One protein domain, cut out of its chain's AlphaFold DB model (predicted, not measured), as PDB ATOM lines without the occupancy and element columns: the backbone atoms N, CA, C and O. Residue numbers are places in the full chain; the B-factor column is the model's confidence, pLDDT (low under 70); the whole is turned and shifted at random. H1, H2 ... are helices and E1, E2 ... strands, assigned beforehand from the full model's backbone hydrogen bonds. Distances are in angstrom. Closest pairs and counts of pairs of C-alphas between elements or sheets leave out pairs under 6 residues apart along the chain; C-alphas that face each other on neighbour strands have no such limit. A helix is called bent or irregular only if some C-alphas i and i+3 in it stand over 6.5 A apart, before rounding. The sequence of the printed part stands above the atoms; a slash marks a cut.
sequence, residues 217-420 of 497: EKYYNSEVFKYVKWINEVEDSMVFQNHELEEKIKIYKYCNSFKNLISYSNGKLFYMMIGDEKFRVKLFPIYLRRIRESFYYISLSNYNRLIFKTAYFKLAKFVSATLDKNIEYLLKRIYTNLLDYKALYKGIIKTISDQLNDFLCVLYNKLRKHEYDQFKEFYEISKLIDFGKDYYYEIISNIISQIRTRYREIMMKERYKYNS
ATOM      1  N   GLU A 217       8.538  -2.687   7.228       85.31
ATOM      2  CA  GLU A 217       9.127  -3.780   6.455       85.31
ATOM      3  C   GLU A 217      10.094  -4.605   7.319       85.31
ATOM      4  O   GLU A 217      10.615  -4.140   8.340       85.31
ATOM      5  N   LYS A 218      10.300  -5.876   6.951       83.44
ATOM      6  CA  LYS A 218      11.252  -6.760   7.642       83.44
ATOM      7  C   LYS A 218      12.680  -6.359   7.272       83.44
ATOM      8  O   LYS A 218      12.997  -6.214   6.098       83.44
ATOM      9  N   TYR A 219      13.562  -6.259   8.261       79.12
ATOM     10  CA  TYR A 219      14.985  -6.022   8.020       79.12
ATOM     11  C   TYR A 219      15.691  -7.334   7.637       79.12
ATOM     12  O   TYR A 219      15.643  -8.276   8.422       79.12
ATOM     13  N   TYR A 220      16.336  -7.403   6.463       64.19
ATOM     14  CA  TYR A 220      17.213  -8.495   5.975       64.19
ATOM     15  C   TYR A 220      17.021  -9.875   6.634       64.19
ATOM     16  O   TYR A 220      17.713 -10.211   7.601       64.19
ATOM     17  N   ASN A 221      16.099 -10.692   6.108       58.94
ATOM     18  CA  ASN A 221      15.820 -12.068   6.561       58.94
ATOM     19  C   ASN A 221      15.581 -12.229   8.080       58.94
ATOM     20  O   ASN A 221      15.623 -13.337   8.611       58.94
ATOM     21  N   SER A 222      15.312 -11.138   8.798       65.81
ATOM     22  CA  SER A 222      14.958 -11.150  10.209       65.81
ATOM     23  C   SER A 222      13.447 -11.083  10.350       65.81
ATOM     24  O   SER A 222      12.806 -10.109   9.959       65.81
ATOM     25  N   GLU A 223      12.856 -12.087  10.992       64.44
ATOM     26  CA  GLU A 223      11.460 -12.007  11.448       64.44
ATOM     27  C   GLU A 223      11.282 -11.050  12.638       64.44
ATOM     28  O   GLU A 223      10.162 -10.732  13.038       64.44
ATOM     29  N   VAL A 224      12.401 -10.621  13.223       69.31
ATOM     30  CA  VAL A 224      12.488  -9.991  14.539       69.31
ATOM     31  C   VAL A 224      12.588  -8.474  14.424       69.31
ATOM     32  O   VAL A 224      11.878  -7.754  15.119       69.31
ATOM     33  N   PHE A 225      13.447  -7.988  13.528       82.38
ATOM     34  CA  PHE A 225      13.741  -6.565  13.381       82.38
ATOM     35  C   PHE A 225      12.999  -5.990  12.180       82.38
ATOM     36  O   PHE A 225      12.929  -6.621  11.122       82.38
ATOM     37  N   LYS A 226      12.444  -4.792  12.350       86.06
ATOM     38  CA  LYS A 226      11.670  -4.096  11.317       86.06
ATOM     39  C   LYS A 226      12.189  -2.680  11.124       86.06
ATOM     40  O   LYS A 226      12.724  -2.100  12.065       86.06
ATOM     41  N   TYR A 227      11.992  -2.112   9.946       87.81
ATOM     42  CA  TYR A 227      12.221  -0.690   9.694       87.81
ATOM     43  C   TYR A 227      10.967  -0.051   9.110       87.81
ATOM     44  O   TYR A 227      10.160  -0.722   8.471       87.81
ATOM     45  N   VAL A 228      10.774   1.236   9.374       88.38
ATOM     46  CA  VAL A 228       9.712   2.021   8.748       88.38
ATOM     47  C   VAL A 228      10.055   2.230   7.277       88.38
ATOM     48  O   VAL A 228      11.154   2.689   6.960       88.38
ATOM     49  N   LYS A 229       9.130   1.909   6.378       88.56
ATOM     50  CA  LYS A 229       9.284   2.187   4.950       88.56
ATOM     51  C   LYS A 229       9.304   3.699   4.738       88.56
ATOM     52  O   LYS A 229       8.378   4.380   5.167       88.56
ATOM     53  N   TRP A 230      10.349   4.230   4.103       87.19
ATOM     54  CA  TRP A 230      10.406   5.660   3.794       87.19
ATOM     55  C   TRP A 230       9.337   6.022   2.760       87.19
ATOM     56  O   TRP A 230       9.325   5.451   1.668       87.19
ATOM     57  N   ILE A 231       8.466   6.977   3.092       83.56
ATOM     58  CA  ILE A 231       7.397   7.443   2.205       83.56
ATOM     59  C   ILE A 231       7.804   8.795   1.610       83.56
ATOM     60  O   ILE A 231       8.016   9.780   2.330       83.56
ATOM     61  N   ASN A 232       7.896   8.833   0.282       80.69
ATOM     62  CA  ASN A 232       8.002  10.075  -0.474       80.69
ATOM     63  C   ASN A 232       6.594  10.688  -0.515       80.69
ATOM     64  O   ASN A 232       5.742  10.258  -1.281       80.69
ATOM     65  N   GLU A 233       6.321  11.620   0.397       69.88
ATOM     66  CA  GLU A 233       5.004  12.264   0.544       69.88
ATOM     67  C   GLU A 233       4.788  13.412  -0.448       69.88
ATOM     68  O   GLU A 233       3.716  14.011  -0.471       69.88
ATOM     69  N   VAL A 234       5.837  13.784  -1.174       71.00
ATOM     70  CA  VAL A 234       5.889  14.961  -2.028       71.00
ATOM     71  C   VAL A 234       6.142  14.469  -3.440       71.00
ATOM     72  O   VAL A 234       7.129  13.773  -3.670       71.00
ATOM     73  N   GLU A 235       5.253  14.812  -4.366       69.81
ATOM     74  CA  GLU A 235       5.506  14.578  -5.786       69.81
ATOM     75  C   GLU A 235       6.665  15.457  -6.260       69.81
ATOM     76  O   GLU A 235       6.803  16.602  -5.834       69.81
ATOM     77  N   ASP A 236       7.483  14.942  -7.176       67.12
ATOM     78  CA  ASP A 236       8.676  15.639  -7.676       67.12
ATOM     79  C   ASP A 236       8.379  16.918  -8.474       67.12
ATOM     80  O   ASP A 236       9.294  17.642  -8.845       67.12
ATOM     81  N   SER A 237       7.107  17.208  -8.740       64.06
ATOM     82  CA  SER A 237       6.624  18.444  -9.358       64.06
ATOM     83  C   SER A 237       6.086  19.460  -8.344       64.06
ATOM     84  O   SER A 237       5.795  20.600  -8.715       64.06
ATOM     85  N   MET A 238       5.916  19.067  -7.077       67.62
ATOM     86  CA  MET A 238       5.229  19.870  -6.075       67.62
ATOM     87  C   MET A 238       6.177  20.882  -5.436       67.62
ATOM     88  O   MET A 238       7.210  20.555  -4.851       67.62
ATOM     89  N   VAL A 239       5.770  22.140  -5.513       71.75
ATOM     90  CA  VAL A 239       6.461  23.274  -4.919       71.75
ATOM     91  C   VAL A 239       5.772  23.638  -3.612       71.75
ATOM     92  O   VAL A 239       4.560  23.831  -3.603       71.75
ATOM     93  N   PHE A 240       6.540  23.800  -2.531       78.69
ATOM     94  CA  PHE A 240       5.985  24.250  -1.254       78.69
ATOM     95  C   PHE A 240       6.196  25.738  -1.006       78.69
ATOM     96  O   PHE A 240       7.309  26.260  -1.092       78.69
ATOM     97  N   GLN A 241       5.148  26.415  -0.570       83.62
ATOM     98  CA  GLN A 241       5.226  27.741   0.017       83.62
ATOM     99  C   GLN A 241       5.719  27.678   1.472       83.62
ATOM    100  O   GLN A 241       5.696  26.637   2.130       83.62
ATOM    101  N   ASN A 242       6.136  28.828   2.017       84.88
ATOM    102  CA  ASN A 242       6.614  28.935   3.405       84.88
ATOM    103  C   ASN A 242       5.637  28.334   4.424       84.88
ATOM    104  O   ASN A 242       6.057  27.612   5.326       84.88
ATOM    105  N   HIS A 243       4.344  28.628   4.282       85.12
ATOM    106  CA  HIS A 243       3.328  28.177   5.230       85.12
ATOM    107  C   HIS A 243       3.149  26.648   5.196       85.12
ATOM    108  O   HIS A 243       3.060  26.020   6.248       85.12
ATOM    109  N   GLU A 244       3.215  26.031   4.014       82.88
ATOM    110  CA  GLU A 244       3.126  24.576   3.843       82.88
ATOM    111  C   GLU A 244       4.356  23.867   4.435       82.88
ATOM    112  O   GLU A 244       4.236  22.842   5.115       82.88
ATOM    113  N   LEU A 245       5.553  24.447   4.270       86.44
ATOM    114  CA  LEU A 245       6.763  23.954   4.940       86.44
ATOM    115  C   LEU A 245       6.634  24.044   6.465       86.44
ATOM    116  O   LEU A 245       7.033  23.120   7.175       86.44
ATOM    117  N   GLU A 246       6.062  25.124   6.996       85.88
ATOM    118  CA  GLU A 246       5.811  25.259   8.433       85.88
ATOM    119  C   GLU A 246       4.814  24.222   8.961       85.88
ATOM    120  O   GLU A 246       5.002  23.699  10.067       85.88
ATOM    121  N   GLU A 247       3.784  23.886   8.189       83.19
ATOM    122  CA  GLU A 247       2.845  22.812   8.516       83.19
ATOM    123  C   GLU A 247       3.530  21.445   8.529       83.19
ATOM    124  O   GLU A 247       3.423  20.717   9.524       83.19
ATOM    125  N   LYS A 248       4.334  21.127   7.508       84.19
ATOM    126  CA  LYS A 248       5.148  19.900   7.483       84.19
ATOM    127  C   LYS A 248       6.119  19.835   8.662       84.19
ATOM    128  O   LYS A 248       6.217  18.802   9.324       84.19
ATOM    129  N   ILE A 249       6.770  20.946   9.014       85.56
ATOM    130  CA  ILE A 249       7.626  21.030  10.208       85.56
ATOM    131  C   ILE A 249       6.827  20.711  11.472       85.56
ATOM    132  O   ILE A 249       7.337  19.992  12.330       85.56
ATOM    133  N   LYS A 250       5.596  21.217  11.626       80.38
ATOM    134  CA  LYS A 250       4.752  20.893  12.790       80.38
ATOM    135  C   LYS A 250       4.443  19.392  12.844       80.38
ATOM    136  O   LYS A 250       4.641  18.793  13.902       80.38
ATOM    137  N   ILE A 251       4.067  18.786  11.715       78.75
ATOM    138  CA  ILE A 251       3.767  17.345  11.586       78.75
ATOM    139  C   ILE A 251       4.987  16.472  11.910       78.75
ATOM    140  O   ILE A 251       4.861  15.418  12.543       78.75
ATOM    141  N   TYR A 252       6.181  16.874  11.469       80.12
ATOM    142  CA  TYR A 252       7.402  16.108  11.720       80.12
ATOM    143  C   TYR A 252       7.965  16.337  13.122       80.12
ATOM    144  O   TYR A 252       8.477  15.410  13.743       80.12
ATOM    145  N   LYS A 253       7.814  17.547  13.667       72.75
ATOM    146  CA  LYS A 253       8.270  17.892  15.016       72.75
ATOM    147  C   LYS A 253       7.414  17.239  16.109       72.75
ATOM    148  O   LYS A 253       7.954  16.934  17.176       72.75
ATOM    149  N   TYR A 254       6.110  17.054  15.878       58.66
ATOM    150  CA  TYR A 254       5.176  16.466  16.844       58.66
ATOM    151  C   TYR A 254       5.314  14.935  16.872       58.66
ATOM    152  O   TYR A 254       5.045  14.253  15.891       58.66
ATOM    153  N   CYS A 255       5.798  14.388  17.990       59.53
ATOM    154  CA  CYS A 255       6.241  12.989  18.098       59.53
ATOM    155  C   CYS A 255       5.812  12.334  19.427       59.53
ATOM    156  O   CYS A 255       6.500  11.468  19.960       59.53
ATOM    157  N   ASN A 256       4.671  12.744  19.990       52.75
ATOM    158  CA  ASN A 256       4.150  12.201  21.256       52.75
ATOM    159  C   ASN A 256       3.786  10.698  21.196       52.75
ATOM    160  O   ASN A 256       3.500  10.087  22.228       52.75
ATOM    161  N   SER A 257       3.802  10.090  20.008       57.94
ATOM    162  CA  SER A 257       3.465   8.688  19.755       57.94
ATOM    163  C   SER A 257       4.568   7.686  20.139       57.94
ATOM    164  O   SER A 257       4.252   6.518  20.371       57.94
ATOM    165  N   PHE A 258       5.830   8.106  20.302       70.56
ATOM    166  CA  PHE A 258       6.966   7.207  20.590       70.56
ATOM    167  C   PHE A 258       7.156   6.933  22.089       70.56
ATOM    168  O   PHE A 258       8.147   7.316  22.720       70.56
ATOM    169  N   LYS A 259       6.142   6.305  22.691       64.38
ATOM    170  CA  LYS A 259       6.027   6.113  24.146       64.38
ATOM    171  C   LYS A 259       7.188   5.330  24.757       64.38
ATOM    172  O   LYS A 259       7.553   5.628  25.892       64.38
ATOM    173  N   ASN A 260       7.758   4.366  24.033       62.56
ATOM    174  CA  ASN A 260       8.844   3.537  24.551       62.56
ATOM    175  C   ASN A 260      10.149   4.340  24.559       62.56
ATOM    176  O   ASN A 260      10.837   4.410  25.570       62.56
ATOM    177  N   LEU A 261      10.465   5.053  23.480       67.94
ATOM    178  CA  LEU A 261      11.618   5.956  23.461       67.94
ATOM    179  C   LEU A 261      11.518   7.058  24.527       67.94
ATOM    180  O   LEU A 261      12.521   7.379  25.170       67.94
ATOM    181  N   ILE A 262      10.326   7.615  24.764       65.50
ATOM    182  CA  ILE A 262      10.095   8.627  25.809       65.50
ATOM    183  C   ILE A 262      10.358   8.060  27.208       65.50
ATOM    184  O   ILE A 262      11.069   8.693  27.990       65.50
ATOM    185  N   SER A 263       9.812   6.886  27.540       58.94
ATOM    186  CA  SER A 263       9.945   6.318  28.888       58.94
ATOM    187  C   SER A 263      11.393   5.983  29.251       58.94
ATOM    188  O   SER A 263      11.761   6.106  30.418       58.94
ATOM    189  N   TYR A 264      12.226   5.632  28.266       58.00
ATOM    190  CA  TYR A 264      13.600   5.167  28.497       58.00
ATOM    191  C   TYR A 264      14.696   6.201  28.185       58.00
ATOM    192  O   TYR A 264      15.866   5.970  28.485       58.00
ATOM    193  N   SER A 265      14.353   7.359  27.613       56.06
ATOM    194  CA  SER A 265      15.310   8.444  27.316       56.06
ATOM    195  C   SER A 265      15.510   9.442  28.467       56.06
ATOM    196  O   SER A 265      16.391  10.308  28.390       56.06
ATOM    197  N   ASN A 266      14.740   9.320  29.553       47.78
ATOM    198  CA  ASN A 266      14.885  10.155  30.742       47.78
ATOM    199  C   ASN A 266      16.172   9.800  31.502       47.78
ATOM    200  O   ASN A 266      16.183   8.918  32.353       47.78
ATOM    201  N   GLY A 267      17.264  10.524  31.231       50.00
ATOM    202  CA  GLY A 267      18.326  10.639  32.234       50.00
ATOM    203  C   GLY A 267      19.726  11.052  31.792       50.00
ATOM    204  O   GLY A 267      20.503  11.433  32.663       50.00
ATOM    205  N   LYS A 268      20.116  10.998  30.508       51.69
ATOM    206  CA  LYS A 268      21.515  11.309  30.125       51.69
ATOM    207  C   LYS A 268      21.604  12.150  28.853       51.69
ATOM    208  O   LYS A 268      21.111  11.767  27.800       51.69
ATOM    209  N   LEU A 269      22.227  13.323  28.980       52.00
ATOM    210  CA  LEU A 269      22.548  14.229  27.877       52.00
ATOM    211  C   LEU A 269      23.903  13.829  27.292       52.00
ATOM    212  O   LEU A 269      24.862  13.666  28.048       52.00
ATOM    213  N   PHE A 270      23.991  13.705  25.970       55.00
ATOM    214  CA  PHE A 270      25.261  13.496  25.282       55.00
ATOM    215  C   PHE A 270      25.670  14.775  24.556       55.00
ATOM    216  O   PHE A 270      24.829  15.456  23.967       55.00
ATOM    217  N   TYR A 271      26.951  15.122  24.634       55.31
ATOM    218  CA  TYR A 271      27.518  16.239  23.889       55.31
ATOM    219  C   TYR A 271      28.182  15.688  22.634       55.31
ATOM    220  O   TYR A 271      28.986  14.767  22.739       55.31
ATOM    221  N   MET A 272      27.858  16.256  21.480       61.09
ATOM    222  CA  MET A 272      28.532  15.973  20.217       61.09
ATOM    223  C   MET A 272      29.151  17.252  19.664       61.09
ATOM    224  O   MET A 272      28.701  18.348  19.999       61.09
ATOM    225  N   MET A 273      30.153  17.092  18.814       51.53
ATOM    226  CA  MET A 273      30.659  18.160  17.958       51.53
ATOM    227  C   MET A 273      30.091  17.932  16.554       51.53
ATOM    228  O   MET A 273      30.067  16.789  16.099       51.53
ATOM    229  N   ILE A 274      29.592  18.981  15.909       62.19
ATOM    230  CA  ILE A 274      29.204  18.990  14.489       62.19
ATOM    231  C   ILE A 274      29.968  20.142  13.862       62.19
ATOM    232  O   ILE A 274      29.778  21.287  14.277       62.19
ATOM    233  N   GLY A 275      30.873  19.837  12.932       65.38
ATOM    234  CA  GLY A 275      31.967  20.757  12.614       65.38
ATOM    235  C   GLY A 275      32.684  21.201  13.899       65.38
ATOM    236  O   GLY A 275      33.031  20.364  14.735       65.38
ATOM    237  N   ASP A 276      32.803  22.515  14.100       64.81
ATOM    238  CA  ASP A 276      33.408  23.123  15.297       64.81
ATOM    239  C   ASP A 276      32.387  23.467  16.405       64.81
ATOM    240  O   ASP A 276      32.732  24.023  17.451       64.81
ATOM    241  N   GLU A 277      31.109  23.123  16.218       69.12
ATOM    242  CA  GLU A 277      30.021  23.506  17.117       69.12
ATOM    243  C   GLU A 277      29.636  22.369  18.078       69.12
ATOM    244  O   GLU A 277      29.392  21.226  17.684       69.12
ATOM    245  N   LYS A 278      29.514  22.685  19.375       68.00
ATOM    246  CA  LYS A 278      29.142  21.706  20.407       68.00
ATOM    247  C   LYS A 278      27.628  21.626  20.597       68.00
ATOM    248  O   LYS A 278      27.019  22.469  21.261       68.00
ATOM    249  N   PHE A 279      27.024  20.539  20.130       67.75
ATOM    250  CA  PHE A 279      25.600  20.257  20.288       67.75
ATOM    251  C   PHE A 279      25.297  19.290  21.429       67.75
ATOM    252  O   PHE A 279      26.117  18.472  21.843       67.75
ATOM    253  N   ARG A 280      24.068  19.372  21.948       65.50
ATOM    254  CA  ARG A 280      23.518  18.381  22.888       65.50
ATOM    255  C   ARG A 280      22.518  17.498  22.155       65.50
ATOM    256  O   ARG A 280      21.509  18.014  21.670       65.50
ATOM    257  N   VAL A 281      22.771  16.194  22.148       62.56
ATOM    258  CA  VAL A 281      21.904  15.168  21.557       62.56
ATOM    259  C   VAL A 281      21.097  14.485  22.644       62.56
ATOM    260  O   VAL A 281      21.605  14.177  23.729       62.56
ATOM    261  N   LYS A 282      19.834  14.212  22.328       62.03
ATOM    262  CA  LYS A 282      18.984  13.287  23.074       62.03
ATOM    263  C   LYS A 282      18.591  12.129  22.163       62.03
ATOM    264  O   LYS A 282      18.393  12.330  20.973       62.03
ATOM    265  N   LEU A 283      18.441  10.933  22.738       60.62
ATOM    266  CA  LEU A 283      17.870   9.775  22.034       60.62
ATOM    267  C   LEU A 283      16.385  10.001  21.708       60.62
ATOM    268  O   LEU A 283      15.862   9.421  20.766       60.62
ATOM    269  N   PHE A 284      15.707  10.839  22.499       58.44
ATOM    270  CA  PHE A 284      14.347  11.248  22.206       58.44
ATOM    271  C   PHE A 284      14.021  12.687  22.667       58.44
ATOM    272  O   PHE A 284      14.324  13.055  23.808       58.44
ATOM    273  N   PRO A 285      13.376  13.495  21.803       57.31
ATOM    274  CA  PRO A 285      13.409  13.322  20.349       57.31
ATOM    275  C   PRO A 285      14.865  13.384  19.855       57.31
ATOM    276  O   PRO A 285      15.697  14.014  20.517       57.31
ATOM    277  N   ILE A 286      15.172  12.737  18.725       60.78
ATOM    278  CA  ILE A 286      16.506  12.755  18.094       60.78
ATOM    279  C   ILE A 286      16.743  14.140  17.475       60.78
ATOM    280  O   ILE A 286      16.761  14.313  16.263       60.78
ATOM    281  N   TYR A 287      16.835  15.159  18.330       64.88
ATOM    282  CA  TYR A 287      17.011  16.552  17.952       64.88
ATOM    283  C   TYR A 287      18.272  17.129  18.581       64.88
ATOM    284  O   TYR A 287      18.549  16.957  19.772       64.88
ATOM    285  N   LEU A 288      18.985  17.904  17.775       64.06
ATOM    286  CA  LEU A 288      20.075  18.756  18.196       64.06
ATOM    287  C   LEU A 288      19.479  19.972  18.881       64.06
ATOM    288  O   LEU A 288      18.794  20.806  18.272       64.06
ATOM    289  N   ARG A 289      19.714  20.077  20.188       65.50
ATOM    290  CA  ARG A 289      19.302  21.269  20.925       65.50
ATOM    291  C   ARG A 289      20.038  22.472  20.325       65.50
ATOM    292  O   ARG A 289      21.257  22.434  20.250       65.50
ATOM    293  N   ARG A 290      19.292  23.531  19.981       68.88
ATOM    294  CA  ARG A 290      19.802  24.784  19.383       68.88
ATOM    295  C   ARG A 290      20.299  24.677  17.936       68.88
ATOM    296  O   ARG A 290      21.049  25.534  17.503       68.88
ATOM    297  N   ILE A 291      19.792  23.739  17.131       73.81
ATOM    298  CA  ILE A 291      20.107  23.708  15.685       73.81
ATOM    299  C   ILE A 291      19.813  25.037  14.954       73.81
ATOM    300  O   ILE A 291      20.429  25.343  13.947       73.81
ATOM    301  N   ARG A 292      18.899  25.865  15.485       75.56
ATOM    302  CA  ARG A 292      18.589  27.205  14.951       75.56
ATOM    303  C   ARG A 292      19.698  28.241  15.167       75.56
ATOM    304  O   ARG A 292      19.647  29.294  14.550       75.56
ATOM    305  N   GLU A 293      20.621  27.973  16.082       78.56
ATOM    306  CA  GLU A 293      21.778  28.823  16.382       78.56
ATOM    307  C   GLU A 293      23.025  28.351  15.615       78.56
ATOM    308  O   GLU A 293      24.039  29.030  15.645       78.56
ATOM    309  N   SER A 294      22.945  27.202  14.930       78.50
ATOM    310  CA  SER A 294      24.051  26.618  14.174       78.50
ATOM    311  C   SER A 294      24.400  27.438  12.940       78.50
ATOM    312  O   SER A 294      23.487  27.890  12.234       78.50
ATOM    313  N   PHE A 295      25.692  27.508  12.616       81.25
ATOM    314  CA  PHE A 295      26.205  28.016  11.345       81.25
ATOM    315  C   PHE A 295      25.419  27.467  10.150       81.25
ATOM    316  O   PHE A 295      24.934  28.256   9.343       81.25
ATOM    317  N   TYR A 296      25.186  26.147  10.090       81.25
ATOM    318  CA  TYR A 296      24.467  25.481   8.991       81.25
ATOM    319  C   TYR A 296      23.038  26.006   8.772       81.25
ATOM    320  O   TYR A 296      22.458  25.806   7.708       81.25
ATOM    321  N   TYR A 297      22.448  26.659   9.776       82.69
ATOM    322  CA  TYR A 297      21.099  27.209   9.718       82.69
ATOM    323  C   TYR A 297      21.087  28.733   9.534       82.69
ATOM    324  O   TYR A 297      20.311  29.262   8.733       82.69
ATOM    325  N   ILE A 298      21.916  29.466  10.282       82.94
ATOM    326  CA  ILE A 298      21.890  30.936  10.275       82.94
ATOM    327  C   ILE A 298      22.413  31.531   8.965       82.94
ATOM    328  O   ILE A 298      22.014  32.638   8.618       82.94
ATOM    329  N   SER A 299      23.246  30.819   8.208       83.88
ATOM    330  CA  SER A 299      23.790  31.309   6.934       83.88
ATOM    331  C   SER A 299      22.869  31.083   5.725       83.88
ATOM    332  O   SER A 299      23.174  31.563   4.636       83.88
ATOM    333  N   LEU A 300      21.736  30.394   5.902       87.81
ATOM    334  CA  LEU A 300      20.729  30.165   4.859       87.81
ATOM    335  C   LEU A 300      19.652  31.265   4.836       87.81
ATOM    336  O   LEU A 300      19.337  31.877   5.861       87.81
ATOM    337  N   SER A 301      19.025  31.463   3.677       86.75
ATOM    338  CA  SER A 301      17.820  32.282   3.499       86.75
ATOM    339  C   SER A 301      16.628  31.724   4.285       86.75
ATOM    340  O   SER A 301      16.587  30.549   4.655       86.75
ATOM    341  N   ASN A 302      15.609  32.553   4.528       87.94
ATOM    342  CA  ASN A 302      14.423  32.130   5.281       87.94
ATOM    343  C   ASN A 302      13.718  30.911   4.665       87.94
ATOM    344  O   ASN A 302      13.289  30.029   5.408       87.94
ATOM    345  N   TYR A 303      13.658  30.832   3.335       85.88
ATOM    346  CA  TYR A 303      13.049  29.711   2.621       85.88
ATOM    347  C   TYR A 303      13.851  28.413   2.802       85.88
ATOM    348  O   TYR A 303      13.337  27.411   3.302       85.88
ATOM    349  N   ASN A 304      15.157  28.444   2.524       89.44
ATOM    350  CA  ASN A 304      16.020  27.271   2.683       89.44
ATOM    351  C   ASN A 304      16.175  26.839   4.144       89.44
ATOM    352  O   ASN A 304      16.316  25.651   4.425       89.44
ATOM    353  N   ARG A 305      16.073  27.765   5.102       89.88
ATOM    354  CA  ARG A 305      15.963  27.442   6.530       89.88
ATOM    355  C   ARG A 305      14.733  26.582   6.834       89.88
ATOM    356  O   ARG A 305      14.794  25.731   7.726       89.88
ATOM    357  N   LEU A 306      13.606  26.816   6.163       89.50
ATOM    358  CA  LEU A 306      12.416  25.983   6.324       89.50
ATOM    359  C   LEU A 306      12.640  24.606   5.698       89.50
ATOM    360  O   LEU A 306      12.441  23.618   6.397       89.50
ATOM    361  N   ILE A 307      13.173  24.526   4.474       89.81
ATOM    362  CA  ILE A 307      13.513  23.242   3.829       89.81
ATOM    363  C   ILE A 307      14.485  22.430   4.694       89.81
ATOM    364  O   ILE A 307      14.233  21.257   4.968       89.81
ATOM    365  N   PHE A 308      15.540  23.070   5.205       90.88
ATOM    366  CA  PHE A 308      16.512  22.456   6.108       90.88
ATOM    367  C   PHE A 308      15.827  21.811   7.316       90.88
ATOM    368  O   PHE A 308      16.072  20.649   7.640       90.88
ATOM    369  N   LYS A 309      14.933  22.555   7.982       88.81
ATOM    370  CA  LYS A 309      14.167  22.042   9.124       88.81
ATOM    371  C   LYS A 309      13.257  20.893   8.719       88.81
ATOM    372  O   LYS A 309      13.181  19.921   9.464       88.81
ATOM    373  N   THR A 310      12.561  21.005   7.594       89.50
ATOM    374  CA  THR A 310      11.637  19.974   7.118       89.50
ATOM    375  C   THR A 310      12.377  18.663   6.868       89.50
ATOM    376  O   THR A 310      12.000  17.649   7.454       89.50
ATOM    377  N   ALA A 311      13.475  18.692   6.106       90.31
ATOM    378  CA  ALA A 311      14.307  17.520   5.825       90.31
ATOM    379  C   ALA A 311      14.884  16.902   7.111       90.31
ATOM    380  O   ALA A 311      14.775  15.697   7.350       90.31
ATOM    381  N   TYR A 312      15.435  17.745   7.989       88.81
ATOM    382  CA  TYR A 312      15.999  17.320   9.268       88.81
ATOM    383  C   TYR A 312      14.963  16.648  10.180       88.81
ATOM    384  O   TYR A 312      15.204  15.567  10.724       88.81
ATOM    385  N   PHE A 313      13.792  17.270  10.350       86.81
ATOM    386  CA  PHE A 313      12.735  16.718  11.194       86.81
ATOM    387  C   PHE A 313      12.114  15.458  10.591       86.81
ATOM    388  O   PHE A 313      11.764  14.552  11.352       86.81
ATOM    389  N   LYS A 314      12.032  15.352   9.258       88.94
ATOM    390  CA  LYS A 314      11.589  14.129   8.581       88.94
ATOM    391  C   LYS A 314      12.529  12.965   8.897       88.94
ATOM    392  O   LYS A 314      12.073  11.958   9.439       88.94
ATOM    393  N   LEU A 315      13.838  13.131   8.685       89.00
ATOM    394  CA  LEU A 315      14.844  12.116   9.023       89.00
ATOM    395  C   LEU A 315      14.724  11.663  10.486       89.00
ATOM    396  O   LEU A 315      14.564  10.474  10.773       89.00
ATOM    397  N   ALA A 316      14.737  12.615  11.418       85.44
ATOM    398  CA  ALA A 316      14.669  12.325  12.845       85.44
ATOM    399  C   ALA A 316      13.381  11.579  13.247       85.44
ATOM    400  O   ALA A 316      13.433  10.681  14.096       85.44
ATOM    401  N   LYS A 317      12.237  11.903  12.630       85.19
ATOM    402  CA  LYS A 317      10.957  11.219  12.866       85.19
ATOM    403  C   LYS A 317      10.999   9.760  12.409       85.19
ATOM    404  O   LYS A 317      10.620   8.887  13.190       85.19
ATOM    405  N   PHE A 318      11.495   9.479  11.203       87.69
ATOM    406  CA  PHE A 318      11.596   8.109  10.678       87.69
ATOM    407  C   PHE A 318      12.588   7.252  11.480       87.69
ATOM    408  O   PHE A 318      12.271   6.112  11.831       87.69
ATOM    409  N   VAL A 319      13.747   7.809  11.860       87.62
ATOM    410  CA  VAL A 319      14.710   7.110  12.735       87.62
ATOM    411  C   VAL A 319      14.073   6.781  14.091       87.62
ATOM    412  O   VAL A 319      14.173   5.647  14.566       87.62
ATOM    413  N   SER A 320      13.366   7.744  14.693       84.81
ATOM    414  CA  SER A 320      12.680   7.552  15.979       84.81
ATOM    415  C   SER A 320      11.590   6.478  15.894       84.81
ATOM    416  O   SER A 320      11.512   5.617  16.766       84.81
ATOM    417  N   ALA A 321      10.785   6.474  14.830       84.19
ATOM    418  CA  ALA A 321       9.714   5.497  14.641       84.19
ATOM    419  C   ALA A 321      10.240   4.059  14.538       84.19
ATOM    420  O   ALA A 321       9.737   3.151  15.208       84.19
ATOM    421  N   THR A 322      11.301   3.850  13.759       87.25
ATOM    422  CA  THR A 322      11.947   2.538  13.648       87.25
ATOM    423  C   THR A 322      12.545   2.090  14.978       87.25
ATOM    424  O   THR A 322      12.367   0.939  15.383       87.25
ATOM    425  N   LEU A 323      13.223   2.987  15.691       84.88
ATOM    426  CA  LEU A 323      13.794   2.684  16.999       84.88
ATOM    427  C   LEU A 323      12.730   2.288  18.027       84.88
ATOM    428  O   LEU A 323      12.869   1.237  18.656       84.88
ATOM    429  N   ASP A 324      11.664   3.082  18.164       81.94
ATOM    430  CA  ASP A 324      10.572   2.808  19.106       81.94
ATOM    431  C   ASP A 324       9.967   1.428  18.853       81.94
ATOM    432  O   ASP A 324       9.797   0.644  19.790       81.94
ATOM    433  N   LYS A 325       9.748   1.080  17.577       83.81
ATOM    434  CA  LYS A 325       9.165  -0.208  17.205       83.81
ATOM    435  C   LYS A 325      10.044  -1.395  17.578       83.81
ATOM    436  O   LYS A 325       9.543  -2.407  18.073       83.81
ATOM    437  N   ASN A 326      11.348  -1.290  17.333       81.88
ATOM    438  CA  ASN A 326      12.276  -2.363  17.677       81.88
ATOM    439  C   ASN A 326      12.432  -2.491  19.198       81.88
ATOM    440  O   ASN A 326      12.473  -3.609  19.704       81.88
ATOM    441  N   ILE A 327      12.435  -1.385  19.947       78.50
ATOM    442  CA  ILE A 327      12.448  -1.415  21.419       78.50
ATOM    443  C   ILE A 327      11.173  -2.073  21.961       78.50
ATOM    444  O   ILE A 327      11.272  -2.983  22.783       78.50
ATOM    445  N   GLU A 328       9.993  -1.671  21.473       76.94
ATOM    446  CA  GLU A 328       8.695  -2.260  21.848       76.94
ATOM    447  C   GLU A 328       8.723  -3.786  21.700       76.94
ATOM    448  O   GLU A 328       8.305  -4.533  22.586       76.94
ATOM    449  N   TYR A 329       9.239  -4.254  20.565       74.06
ATOM    450  CA  TYR A 329       9.343  -5.670  20.271       74.06
ATOM    451  C   TYR A 329      10.283  -6.400  21.239       74.06
ATOM    452  O   TYR A 329       9.940  -7.464  21.756       74.06
ATOM    453  N   LEU A 330      11.469  -5.844  21.488       71.62
ATOM    454  CA  LEU A 330      12.486  -6.490  22.321       71.62
ATOM    455  C   LEU A 330      12.021  -6.606  23.774       71.62
ATOM    456  O   LEU A 330      12.227  -7.646  24.400       71.62
ATOM    457  N   LEU A 331      11.310  -5.590  24.267       65.19
ATOM    458  CA  LEU A 331      10.687  -5.605  25.590       65.19
ATOM    459  C   LEU A 331       9.668  -6.735  25.736       65.19
ATOM    460  O   LEU A 331       9.672  -7.422  26.752       65.19
ATOM    461  N   LYS A 332       8.841  -6.981  24.711       66.12
ATOM    462  CA  LYS A 332       7.884  -8.100  24.725       66.12
ATOM    463  C   LYS A 332       8.560  -9.472  24.776       66.12
ATOM    464  O   LYS A 332       7.901 -10.434  25.151       66.12
ATOM    465  N   ARG A 333       9.829  -9.586  24.363       65.94
ATOM    466  CA  ARG A 333      10.536 -10.873  24.273       65.94
ATOM    467  C   ARG A 333      11.436 -11.195  25.457       65.94
ATOM    468  O   ARG A 333      11.396 -12.328  25.914       65.94
ATOM    469  N   ILE A 334      12.261 -10.252  25.911       64.00
ATOM    470  CA  ILE A 334      13.252 -10.523  26.971       64.00
ATOM    471  C   ILE A 334      12.848  -9.864  28.302       64.00
ATOM    472  O   ILE A 334      13.519 -10.044  29.313       64.00
ATOM    473  N   TYR A 335      11.772  -9.063  28.339       56.97
ATOM    474  CA  TYR A 335      11.327  -8.311  29.528       56.97
ATOM    475  C   TYR A 335      12.425  -7.454  30.203       56.97
ATOM    476  O   TYR A 335      12.220  -6.900  31.279       56.97
ATOM    477  N   THR A 336      13.586  -7.305  29.560       57.19
ATOM    478  CA  THR A 336      14.733  -6.514  29.994       57.19
ATOM    479  C   THR A 336      14.913  -5.345  29.047       57.19
ATOM    480  O   THR A 336      14.839  -5.473  27.822       57.19
ATOM    481  N   ASN A 337      15.171  -4.179  29.626       60.94
ATOM    482  CA  ASN A 337      15.389  -2.975  28.854       60.94
ATOM    483  C   ASN A 337      16.814  -2.955  28.283       60.94
ATOM    484  O   ASN A 337      17.801  -2.742  28.987       60.94
ATOM    485  N   LEU A 338      16.924  -3.146  26.969       61.09
ATOM    486  CA  LEU A 338      18.206  -3.113  26.263       61.09
ATOM    487  C   LEU A 338      18.887  -1.738  26.309       61.09
ATOM    488  O   LEU A 338      20.111  -1.661  26.207       61.09
ATOM    489  N   LEU A 339      18.130  -0.654  26.489       61.94
ATOM    490  CA  LEU A 339      18.695   0.693  26.562       61.94
ATOM    491  C   LEU A 339      19.354   1.008  27.914       61.94
ATOM    492  O   LEU A 339      20.146   1.949  27.982       61.94
ATOM    493  N   ASP A 340      19.132   0.196  28.954       63.19
ATOM    494  CA  ASP A 340      19.858   0.323  30.228       63.19
ATOM    495  C   ASP A 340      21.341  -0.051  30.079       63.19
ATOM    496  O   ASP A 340      22.203   0.382  30.854       63.19
ATOM    497  N   TYR A 341      21.684  -0.802  29.025       67.25
ATOM    498  CA  TYR A 341      23.067  -1.086  28.677       67.25
ATOM    499  C   TYR A 341      23.731   0.176  28.122       67.25
ATOM    500  O   TYR A 341      23.685   0.465  26.926       67.25
ATOM    501  N   LYS A 342      24.439   0.895  29.003       68.06
ATOM    502  CA  LYS A 342      25.176   2.136  28.698       68.06
ATOM    503  C   LYS A 342      26.020   2.053  27.417       68.06
ATOM    504  O   LYS A 342      26.147   3.058  26.727       68.06
ATOM    505  N   ALA A 343      26.596   0.890  27.104       68.75
ATOM    506  CA  ALA A 343      27.375   0.669  25.883       68.75
ATOM    507  C   ALA A 343      26.513   0.688  24.607       68.75
ATOM    508  O   ALA A 343      26.873   1.379  23.660       68.75
ATOM    509  N   LEU A 344      25.357   0.007  24.602       75.56
ATOM    510  CA  LEU A 344      24.432  -0.005  23.464       75.56
ATOM    511  C   LEU A 344      23.823   1.383  23.249       75.56
ATOM    512  O   LEU A 344      23.839   1.899  22.138       75.56
ATOM    513  N   TYR A 345      23.366   2.026  24.326       72.31
ATOM    514  CA  TYR A 345      22.852   3.395  24.270       72.31
ATOM    515  C   TYR A 345      23.881   4.378  23.685       72.31
ATOM    516  O   TYR A 345      23.561   5.161  22.792       72.31
ATOM    517  N   LYS A 346      25.137   4.323  24.155       74.88
ATOM    518  CA  LYS A 346      26.226   5.151  23.615       74.88
ATOM    519  C   LYS A 346      26.531   4.830  22.151       74.88
ATOM    520  O   LYS A 346      26.784   5.759  21.395       74.88
ATOM    521  N   GLY A 347      26.510   3.553  21.769       77.62
ATOM    522  CA  GLY A 347      26.727   3.115  20.389       77.62
ATOM    523  C   GLY A 347      25.676   3.675  19.434       77.62
ATOM    524  O   GLY A 347      26.033   4.285  18.432       77.62
ATOM    525  N   ILE A 348      24.395   3.589  19.810       80.81
ATOM    526  CA  ILE A 348      23.281   4.143  19.028       80.81
ATOM    527  C   ILE A 348      23.431   5.661  18.870       80.81
ATOM    528  O   ILE A 348      23.332   6.175  17.758       80.81
ATOM    529  N   ILE A 349      23.710   6.380  19.962       76.94
ATOM    530  CA  ILE A 349      23.909   7.837  19.914       76.94
ATOM    531  C   ILE A 349      25.104   8.211  19.039       76.94
ATOM    532  O   ILE A 349      24.999   9.162  18.273       76.94
ATOM    533  N   LYS A 350      26.215   7.471  19.125       79.69
ATOM    534  CA  LYS A 350      27.391   7.707  18.283       79.69
ATOM    535  C   LYS A 350      27.057   7.504  16.803       79.69
ATOM    536  O   LYS A 350      27.326   8.387  16.006       79.69
ATOM    537  N   THR A 351      26.398   6.403  16.448       83.56
ATOM    538  CA  THR A 351      25.986   6.134  15.062       83.56
ATOM    539  C   THR A 351      25.083   7.224  14.500       83.56
ATOM    540  O   THR A 351      25.290   7.670  13.379       83.56
ATOM    541  N   ILE A 352      24.103   7.677  15.282       81.31
ATOM    542  CA  ILE A 352      23.243   8.796  14.888       81.31
ATOM    543  C   ILE A 352      24.076  10.074  14.731       81.31
ATOM    544  O   ILE A 352      23.882  10.813  13.778       81.31
ATOM    545  N   SER A 353      24.990  10.337  15.664       76.31
ATOM    546  CA  SER A 353      25.839  11.529  15.687       76.31
ATOM    547  C   SER A 353      26.715  11.641  14.439       76.31
ATOM    548  O   SER A 353      26.696  12.681  13.786       76.31
ATOM    549  N   ASP A 354      27.447  10.578  14.108       80.62
ATOM    550  CA  ASP A 354      28.383  10.559  12.978       80.62
ATOM    551  C   ASP A 354      27.627  10.828  11.661       80.62
ATOM    552  O   ASP A 354      27.985  11.717  10.895       80.62
ATOM    553  N   GLN A 355      26.483  10.167  11.476       84.06
ATOM    554  CA  GLN A 355      25.649  10.299  10.277       84.06
ATOM    555  C   GLN A 355      24.905  11.638  10.197       84.06
ATOM    556  O   GLN A 355      24.688  12.174   9.111       84.06
ATOM    557  N   LEU A 356      24.508  12.210  11.340       82.12
ATOM    558  CA  LEU A 356      23.882  13.531  11.381       82.12
ATOM    559  C   LEU A 356      24.855  14.636  10.971       82.12
ATOM    560  O   LEU A 356      24.422  15.594  10.338       82.12
ATOM    561  N   ASN A 357      26.134  14.535  11.336       80.50
ATOM    562  CA  ASN A 357      27.126  15.537  10.956       80.50
ATOM    563  C   ASN A 357      27.266  15.629   9.428       80.50
ATOM    564  O   ASN A 357      27.128  16.714   8.858       80.50
ATOM    565  N   ASP A 358      27.430  14.480   8.774       84.94
ATOM    566  CA  ASP A 358      27.560  14.398   7.319       84.94
ATOM    567  C   ASP A 358      26.274  14.853   6.621       84.94
ATOM    568  O   ASP A 358      26.313  15.699   5.723       84.94
ATOM    569  N   PHE A 359      25.116  14.396   7.113       89.31
ATOM    570  CA  PHE A 359      23.810  14.821   6.614       89.31
ATOM    571  C   PHE A 359      23.644  16.347   6.630       89.31
ATOM    572  O   PHE A 359      23.253  16.932   5.618       89.31
ATOM    573  N   LEU A 360      23.937  17.009   7.757       88.06
ATOM    574  CA  LEU A 360      23.752  18.459   7.895       88.06
ATOM    575  C   LEU A 360      24.709  19.238   6.995       88.06
ATOM    576  O   LEU A 360      24.291  20.216   6.377       88.06
ATOM    577  N   CYS A 361      25.963  18.789   6.892       86.44
ATOM    578  CA  CYS A 361      26.966  19.406   6.032       86.44
ATOM    579  C   CYS A 361      26.554  19.334   4.552       86.44
ATOM    580  O   CYS A 361      26.522  20.355   3.857       86.44
ATOM    581  N   VAL A 362      26.162  18.151   4.071       90.19
ATOM    582  CA  VAL A 362      25.766  17.975   2.667       90.19
ATOM    583  C   VAL A 362      24.446  18.687   2.366       90.19
ATOM    584  O   VAL A 362      24.333  19.340   1.326       90.19
ATOM    585  N   LEU A 363      23.463  18.627   3.272       90.88
ATOM    586  CA  LEU A 363      22.197  19.347   3.114       90.88
ATOM    587  C   LEU A 363      22.421  20.861   3.033       90.88
ATOM    588  O   LEU A 363      21.854  21.518   2.161       90.88
ATOM    589  N   TYR A 364      23.270  21.411   3.903       89.88
ATOM    590  CA  TYR A 364      23.642  22.823   3.869       89.88
ATOM    591  C   TYR A 364      24.252  23.217   2.519       89.88
ATOM    592  O   TYR A 364      23.796  24.179   1.901       89.88
ATOM    593  N   ASN A 365      25.223  22.447   2.022       88.50
ATOM    594  CA  ASN A 365      25.869  22.726   0.739       88.50
ATOM    595  C   ASN A 365      24.878  22.671  -0.432       88.50
ATOM    596  O   ASN A 365      24.911  23.540  -1.304       88.50
ATOM    597  N   LYS A 366      23.950  21.703  -0.430       89.50
ATOM    598  CA  LYS A 366      22.879  21.619  -1.436       89.50
ATOM    599  C   LYS A 366      21.963  22.842  -1.402       89.50
ATOM    600  O   LYS A 366      21.667  23.410  -2.449       89.50
ATOM    601  N   LEU A 367      21.559  23.287  -0.214       90.69
ATOM    602  CA  LEU A 367      20.707  24.470  -0.059       90.69
ATOM    603  C   LEU A 367      21.434  25.761  -0.451       90.69
ATOM    604  O   LEU A 367      20.850  26.616  -1.112       90.69
ATOM    605  N   ARG A 368      22.722  25.897  -0.121       87.25
ATOM    606  CA  ARG A 368      23.538  27.036  -0.568       87.25
ATOM    607  C   ARG A 368      23.689  27.081  -2.080       87.25
ATOM    608  O   ARG A 368      23.588  28.162  -2.650       87.25
ATOM    609  N   LYS A 369      23.887  25.928  -2.723       87.25
ATOM    610  CA  LYS A 369      23.903  25.835  -4.185       87.25
ATOM    611  C   LYS A 369      22.553  26.255  -4.776       87.25
ATOM    612  O   LYS A 369      22.524  27.102  -5.655       87.25
ATOM    613  N   HIS A 370      21.450  25.765  -4.214       84.75
ATOM    614  CA  HIS A 370      20.096  26.152  -4.623       84.75
ATOM    615  C   HIS A 370      19.840  27.672  -4.510       84.75
ATOM    616  O   HIS A 370      19.213  28.271  -5.381       84.75
ATOM    617  N   GLU A 371      20.372  28.312  -3.463       84.50
ATOM    618  CA  GLU A 371      20.374  29.775  -3.291       84.50
ATOM    619  C   GLU A 371      21.221  30.497  -4.347       84.50
ATOM    620  O   GLU A 371      20.780  31.493  -4.921       84.50
ATOM    621  N   TYR A 372      22.439  30.005  -4.586       84.44
ATOM    622  CA  TYR A 372      23.379  30.572  -5.552       84.44
ATOM    623  C   TYR A 372      22.833  30.509  -6.981       84.44
ATOM    624  O   TYR A 372      22.915  31.488  -7.722       84.44
ATOM    625  N   ASP A 373      22.181  29.401  -7.325       85.62
ATOM    626  CA  ASP A 373      21.539  29.186  -8.620       85.62
ATOM    627  C   ASP A 373      20.204  29.949  -8.753       85.62
ATOM    628  O   ASP A 373      19.454  29.716  -9.699       85.62
ATOM    629  N   GLN A 374      19.901  30.878  -7.834       78.00
ATOM    630  CA  GLN A 374      18.700  31.721  -7.827       78.00
ATOM    631  C   GLN A 374      17.395  30.916  -7.899       78.00
ATOM    632  O   GLN A 374      16.440  31.342  -8.546       78.00
ATOM    633  N   PHE A 375      17.340  29.759  -7.234       78.06
ATOM    634  CA  PHE A 375      16.149  28.902  -7.204       78.06
ATOM    635  C   PHE A 375      15.716  28.396  -8.597       78.06
ATOM    636  O   PHE A 375      14.546  28.074  -8.796       78.06
ATOM    637  N   LYS A 376      16.635  28.296  -9.571       66.25
ATOM    638  CA  LYS A 376      16.338  27.769 -10.922       66.25
ATOM    639  C   LYS A 376      15.739  26.358 -10.910       66.25
ATOM    640  O   LYS A 376      14.934  26.031 -11.774       66.25
ATOM    641  N   GLU A 377      16.086  25.549  -9.912       65.69
ATOM    642  CA  GLU A 377      15.597  24.178  -9.713       65.69
ATOM    643  C   GLU A 377      14.453  24.119  -8.683       65.69
ATOM    644  O   GLU A 377      14.379  23.205  -7.865       65.69
ATOM    645  N   PHE A 378      13.537  25.094  -8.709       63.72
ATOM    646  CA  PHE A 378      12.450  25.194  -7.726       63.72
ATOM    647  C   PHE A 378      11.556  23.946  -7.664       63.72
ATOM    648  O   PHE A 378      10.984  23.652  -6.624       63.72
ATOM    649  N   TYR A 379      11.460  23.169  -8.741       60.72
ATOM    650  CA  TYR A 379      10.693  21.922  -8.758       60.72
ATOM    651  C   TYR A 379      11.376  20.779  -7.980       60.72
ATOM    652  O   TYR A 379      10.721  19.817  -7.612       60.72
ATOM    653  N   GLU A 380      12.664  20.882  -7.634       71.81
ATOM    654  CA  GLU A 380      13.404  19.808  -6.948       71.81
ATOM    655  C   GLU A 380      13.345  19.867  -5.410       71.81
ATOM    656  O   GLU A 380      14.069  19.143  -4.716       71.81
ATOM    657  N   ILE A 381      12.478  20.707  -4.835       78.19
ATOM    658  CA  ILE A 381      12.351  20.847  -3.375       78.19
ATOM    659  C   ILE A 381      11.980  19.514  -2.706       78.19
ATOM    660  O   ILE A 381      12.464  19.238  -1.602       78.19
ATOM    661  N   SER A 382      11.181  18.666  -3.366       81.25
ATOM    662  CA  SER A 382      10.845  17.317  -2.883       81.25
ATOM    663  C   SER A 382      12.111  16.512  -2.565       81.25
ATOM    664  O   SER A 382      12.246  15.974  -1.464       81.25
ATOM    665  N   LYS A 383      13.101  16.530  -3.468       84.88
ATOM    666  CA  LYS A 383      14.380  15.818  -3.341       84.88
ATOM    667  C   LYS A 383      15.214  16.346  -2.180       84.88
ATOM    668  O   LYS A 383      15.901  15.572  -1.516       84.88
ATOM    669  N   LEU A 384      15.156  17.652  -1.909       87.94
ATOM    670  CA  LEU A 384      15.832  18.262  -0.758       87.94
ATOM    671  C   LEU A 384      15.161  17.877   0.567       87.94
ATOM    672  O   LEU A 384      15.858  17.613   1.546       87.94
ATOM    673  N   ILE A 385      13.827  17.795   0.598       88.12
ATOM    674  CA  ILE A 385      13.063  17.325   1.766       88.12
ATOM    675  C   ILE A 385      13.324  15.834   2.028       88.12
ATOM    676  O   ILE A 385      13.502  15.430   3.179       88.12
ATOM    677  N   ASP A 386      13.379  15.024   0.970       88.25
ATOM    678  CA  ASP A 386      13.595  13.576   1.033       88.25
ATOM    679  C   ASP A 386      15.067  13.155   1.068       88.25
ATOM    680  O   ASP A 386      15.370  11.968   1.181       88.25
ATOM    681  N   PHE A 387      15.996  14.114   1.082       88.69
ATOM    682  CA  PHE A 387      17.436  13.853   1.089       88.69
ATOM    683  C   PHE A 387      17.897  12.971   2.263       88.69
ATOM    684  O   PHE A 387      18.888  12.251   2.164       88.69
ATOM    685  N   GLY A 388      17.162  12.984   3.377       89.06
ATOM    686  CA  GLY A 388      17.445  12.129   4.529       89.06
ATOM    687  C   GLY A 388      17.255  10.628   4.277       89.06
ATOM    688  O   GLY A 388      17.703   9.836   5.102       89.06
ATOM    689  N   LYS A 389      16.613  10.211   3.179       91.19
ATOM    690  CA  LYS A 389      16.291   8.804   2.897       91.19
ATOM    691  C   LYS A 389      17.522   7.894   2.864       91.19
ATOM    692  O   LYS A 389      17.481   6.809   3.442       91.19
ATOM    693  N   ASP A 390      18.606   8.338   2.237       85.62
ATOM    694  CA  ASP A 390      19.822   7.526   2.096       85.62
ATOM    695  C   ASP A 390      20.499   7.323   3.459       85.62
ATOM    696  O   ASP A 390      20.743   6.193   3.886       85.62
ATOM    697  N   TYR A 391      20.657   8.415   4.215       90.00
ATOM    698  CA  TYR A 391      21.170   8.394   5.588       90.00
ATOM    699  C   TYR A 391      20.289   7.561   6.519       90.00
ATOM    700  O   TYR A 391      20.785   6.864   7.401       90.00
ATOM    701  N   TYR A 392      18.968   7.610   6.340       91.44
ATOM    702  CA  TYR A 392      18.027   6.856   7.158       91.44
ATOM    703  C   TYR A 392      18.313   5.351   7.109       91.44
ATOM    704  O   TYR A 392      18.428   4.722   8.164       91.44
ATOM    705  N   TYR A 393      18.462   4.766   5.919       88.81
ATOM    706  CA  TYR A 393      18.705   3.327   5.799       88.81
ATOM    707  C   TYR A 393      20.062   2.916   6.373       88.81
ATOM    708  O   TYR A 393      20.150   1.881   7.043       88.81
ATOM    709  N   GLU A 394      21.092   3.742   6.193       89.12
ATOM    710  CA  GLU A 394      22.414   3.509   6.777       89.12
ATOM    711  C   GLU A 394      22.378   3.563   8.314       89.12
ATOM    712  O   GLU A 394      22.808   2.618   8.989       89.12
ATOM    713  N   ILE A 395      21.775   4.616   8.880       89.44
ATOM    714  CA  ILE A 395      21.575   4.784  10.326       89.44
ATOM    715  C   ILE A 395      20.845   3.567  10.901       89.44
ATOM    716  O   ILE A 395      21.294   2.972  11.884       89.44
ATOM    717  N   ILE A 396      19.725   3.174  10.290       90.56
ATOM    718  CA  ILE A 396      18.912   2.058  10.774       90.56
ATOM    719  C   ILE A 396      19.655   0.730  10.669       90.56
ATOM    720  O   ILE A 396      19.599  -0.060  11.612       90.56
ATOM    721  N   SER A 397      20.384   0.488   9.581       87.25
ATOM    722  CA  SER A 397      21.183  -0.727   9.416       87.25
ATOM    723  C   SER A 397      22.222  -0.874  10.532       87.25
ATOM    724  O   SER A 397      22.286  -1.906  11.211       87.25
ATOM    725  N   ASN A 398      22.965   0.199  10.807       87.81
ATOM    726  CA  ASN A 398      23.991   0.224  11.846       87.81
ATOM    727  C   ASN A 398      23.398   0.053  13.250       87.81
ATOM    728  O   ASN A 398      23.908  -0.734  14.056       87.81
ATOM    729  N   ILE A 399      22.285   0.728  13.543       87.50
ATOM    730  CA  ILE A 399      21.603   0.601  14.833       87.50
ATOM    731  C   ILE A 399      21.035  -0.811  15.028       87.50
ATOM    732  O   ILE A 399      21.256  -1.420  16.079       87.50
ATOM    733  N   ILE A 400      20.328  -1.361  14.035       86.75
ATOM    734  CA  ILE A 400      19.756  -2.712  14.124       86.75
ATOM    735  C   ILE A 400      20.866  -3.748  14.303       86.75
ATOM    736  O   ILE A 400      20.705  -4.670  15.102       86.75
ATOM    737  N   SER A 401      22.012  -3.592  13.637       86.50
ATOM    738  CA  SER A 401      23.170  -4.474  13.822       86.50
ATOM    739  C   SER A 401      23.677  -4.480  15.272       86.50
ATOM    740  O   SER A 401      23.876  -5.551  15.863       86.50
ATOM    741  N   GLN A 402      23.803  -3.304  15.898       86.12
ATOM    742  CA  GLN A 402      24.209  -3.183  17.304       86.12
ATOM    743  C   GLN A 402      23.181  -3.803  18.255       86.12
ATOM    744  O   GLN A 402      23.534  -4.590  19.138       86.12
ATOM    745  N   ILE A 403      21.897  -3.504  18.042       84.06
ATOM    746  CA  ILE A 403      20.798  -4.061  18.836       84.06
ATOM    747  C   ILE A 403      20.761  -5.587  18.701       84.06
ATOM    748  O   ILE A 403      20.659  -6.291  19.705       84.06
ATOM    749  N   ARG A 404      20.890  -6.119  17.480       83.00
ATOM    750  CA  ARG A 404      20.902  -7.561  17.197       83.00
ATOM    751  C   ARG A 404      22.053  -8.260  17.903       83.00
ATOM    752  O   ARG A 404      21.850  -9.334  18.466       83.00
ATOM    753  N   THR A 405      23.243  -7.669  17.863       84.00
ATOM    754  CA  THR A 405      24.425  -8.206  18.546       84.00
ATOM    755  C   THR A 405      24.160  -8.305  20.042       84.00
ATOM    756  O   THR A 405      24.300  -9.383  20.618       84.00
ATOM    757  N   ARG A 406      23.634  -7.235  20.651       79.88
ATOM    758  CA  ARG A 406      23.376  -7.229  22.093       79.88
ATOM    759  C   ARG A 406      22.238  -8.151  22.515       79.88
ATOM    760  O   ARG A 406      22.340  -8.837  23.528       79.88
ATOM    761  N   TYR A 407      21.189  -8.223  21.704       79.12
ATOM    762  CA  TYR A 407      20.104  -9.188  21.860       79.12
ATOM    763  C   TYR A 407      20.635 -10.629  21.860       79.12
ATOM    764  O   TYR A 407      20.296 -11.410  22.746       79.12
ATOM    765  N   ARG A 408      21.512 -10.983  20.908       78.62
ATOM    766  CA  ARG A 408      22.123 -12.323  20.841       78.62
ATOM    767  C   ARG A 408      22.950 -12.639  22.081       78.62
ATOM    768  O   ARG A 408      22.823 -13.737  22.608       78.62
ATOM    769  N   GLU A 409      23.749 -11.693  22.566       77.56
ATOM    770  CA  GLU A 409      24.562 -11.885  23.772       77.56
ATOM    771  C   GLU A 409      23.709 -12.117  25.022       77.56
ATOM    772  O   GLU A 409      24.053 -12.964  25.843       77.56
ATOM    773  N   ILE A 410      22.585 -11.409  25.170       72.38
ATOM    774  CA  ILE A 410      21.669 -11.623  26.300       72.38
ATOM    775  C   ILE A 410      20.988 -12.979  26.188       72.38
ATOM    776  O   ILE A 410      21.034 -13.745  27.143       72.38
ATOM    777  N   MET A 411      20.458 -13.325  25.014       71.62
ATOM    778  CA  MET A 411      19.860 -14.644  24.785       71.62
ATOM    779  C   MET A 411      20.866 -15.777  25.028       71.62
ATOM    780  O   MET A 411      20.500 -16.828  25.551       71.62
ATOM    781  N   MET A 412      22.138 -15.583  24.667       72.50
ATOM    782  CA  MET A 412      23.210 -16.523  24.995       72.50
ATOM    783  C   MET A 412      23.453 -16.582  26.499       72.50
ATOM    784  O   MET A 412      23.484 -17.678  27.037       72.50
ATOM    785  N   LYS A 413      23.588 -15.450  27.198       65.25
ATOM    786  CA  LYS A 413      23.793 -15.423  28.656       65.25
ATOM    787  C   LYS A 413      22.636 -16.036  29.429       65.25
ATOM    788  O   LYS A 413      22.884 -16.734  30.400       65.25
ATOM    789  N   GLU A 414      21.400 -15.810  29.008       61.72
ATOM    790  CA  GLU A 414      20.239 -16.475  29.591       61.72
ATOM    791  C   GLU A 414      20.338 -17.982  29.367       61.72
ATOM    792  O   GLU A 414      20.303 -18.730  30.339       61.72
ATOM    793  N   ARG A 415      20.609 -18.436  28.136       55.81
ATOM    794  CA  ARG A 415      20.873 -19.861  27.864       55.81
ATOM    795  C   ARG A 415      22.026 -20.416  28.704       55.81
ATOM    796  O   ARG A 415      21.898 -21.513  29.223       55.81
ATOM    797  N   TYR A 416      23.115 -19.672  28.880       50.72
ATOM    798  CA  TYR A 416      24.260 -20.083  29.692       50.72
ATOM    799  C   TYR A 416      23.969 -20.056  31.187       50.72
ATOM    800  O   TYR A 416      24.514 -20.889  31.880       50.72
ATOM    801  N   LYS A 417      23.121 -19.166  31.706       47.34
ATOM    802  CA  LYS A 417      22.734 -19.137  33.127       47.34
ATOM    803  C   LYS A 417      21.753 -20.261  33.463       47.34
ATOM    804  O   LYS A 417      21.813 -20.826  34.550       47.34
ATOM    805  N   TYR A 418      20.888 -20.615  32.512       44.06
ATOM    806  CA  TYR A 418      20.081 -21.833  32.577       44.06
ATOM    807  C   TYR A 418      20.940 -23.097  32.430       44.06
ATOM    808  O   TYR A 418      20.682 -24.076  33.122       44.06
ATOM    809  N   ASN A 419      21.995 -23.060  31.609       39.56
ATOM    810  CA  ASN A 419      22.912 -24.187  31.436       39.56
ATOM    811  C   ASN A 419      24.034 -24.249  32.487       39.56
ATOM    812  O   ASN A 419      24.580 -25.318  32.674       39.56
ATOM    813  N   SER A 420      24.407 -23.180  33.199       38.31
ATOM    814  CA  SER A 420      25.549 -23.194  34.135       38.31
ATOM    815  C   SER A 420      25.212 -23.880  35.451       38.31
ATOM    816  O   SER A 420      26.085 -24.479  36.054       38.31
TER     817      SER A 420
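What this domain is: This is residues 217 to 420 of the 497 residues of an uncharacterized protein of Spiroplasma litorale (UniProt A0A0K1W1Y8). Three long helices, H4, H5 and H7, run side by side in an up-and-down bundle, with H7 shifted toward one end, where its residues 415 to 420 stick out. The short helices H1 and H2 pack on H4, H2 lying across it, and the small strand hairpin of E2 and E3 sits beside H5. The printed part has 204 residues, with seven named helices and three named strands in the order E1 H1 H2 E2 E3 H3 H4 H5 H6 H7; the one sheet, E2 - E3, is antiparallel and the class is mostly helix. The whole is compact, with a radius of gyration of the C-alphas of 18.6 A and spans of 69 by 34 by 25 A.

Where its parts are: Start at strand E1, residues 226 to 228, with C-alpha 226 at (11.670, -4.096, 11.317). Then come H1, residues 242 to 253, 16.1 A long, and H2, residues 259 to 264. Next find E2, residues 270 to 274, E3, residues 277 to 281, and H3, residues 295 to 298. Find C-alpha 302 at (14.423, 32.130, 5.281); from there H4 runs to residue 334, 47.9 A. H5, residues 342 to 372, is 44.6 A long. H6, residues 378 to 385, is irregular: C-alphas 379 and 382 are 7.5 A apart. H7, residues 388 to 420, runs 46.8 A to C-alpha 420 at (25.549, -23.194, 34.135).

How they stand to each other: Begin at H4, the hub, which touches the six other helices. It and H5 form a helical hairpin at a shallow tilt of 22 degrees, closest at the C-alphas of Asn 304 and Leu 367, 6.1 A. H5 touches H7, opposite ways at 5 degrees, a shallow tilt, closest at the C-alphas of Ile 348 and Ile 399, 5.7 A. H4 touches H1 the same way at a shallow tilt of 19 degrees, with the C-alphas of Ile 249 and Thr 310 closest, 5.2 A. H2 is about perpendicular to H4, at 78 degrees. H6 touches H4, its closest C-alphas being Ala 311 and Ile 385, 4.2 A; H3 touches H5. In the hairpin E2 and E3, look at N 272 and O 279, 2.8 A apart. E1 pairs with no named strand. Every O i to N i+4 pair is within hydrogen-bond range in H1, H2, H4 and H7; H5 has 26 of 27, H6 2 of 4, and H3 is too short for one.

The domain as a whole: The farthest C-alphas, those of Gln 374 and Ser 420, are 69.5 A apart. The printed part has no cut. The links E1 to H1 and E3 to H3 are long. Mean pLDDT of the printed part is 75.7; residues 259 to 290 and 413 to 420 are among those under 70.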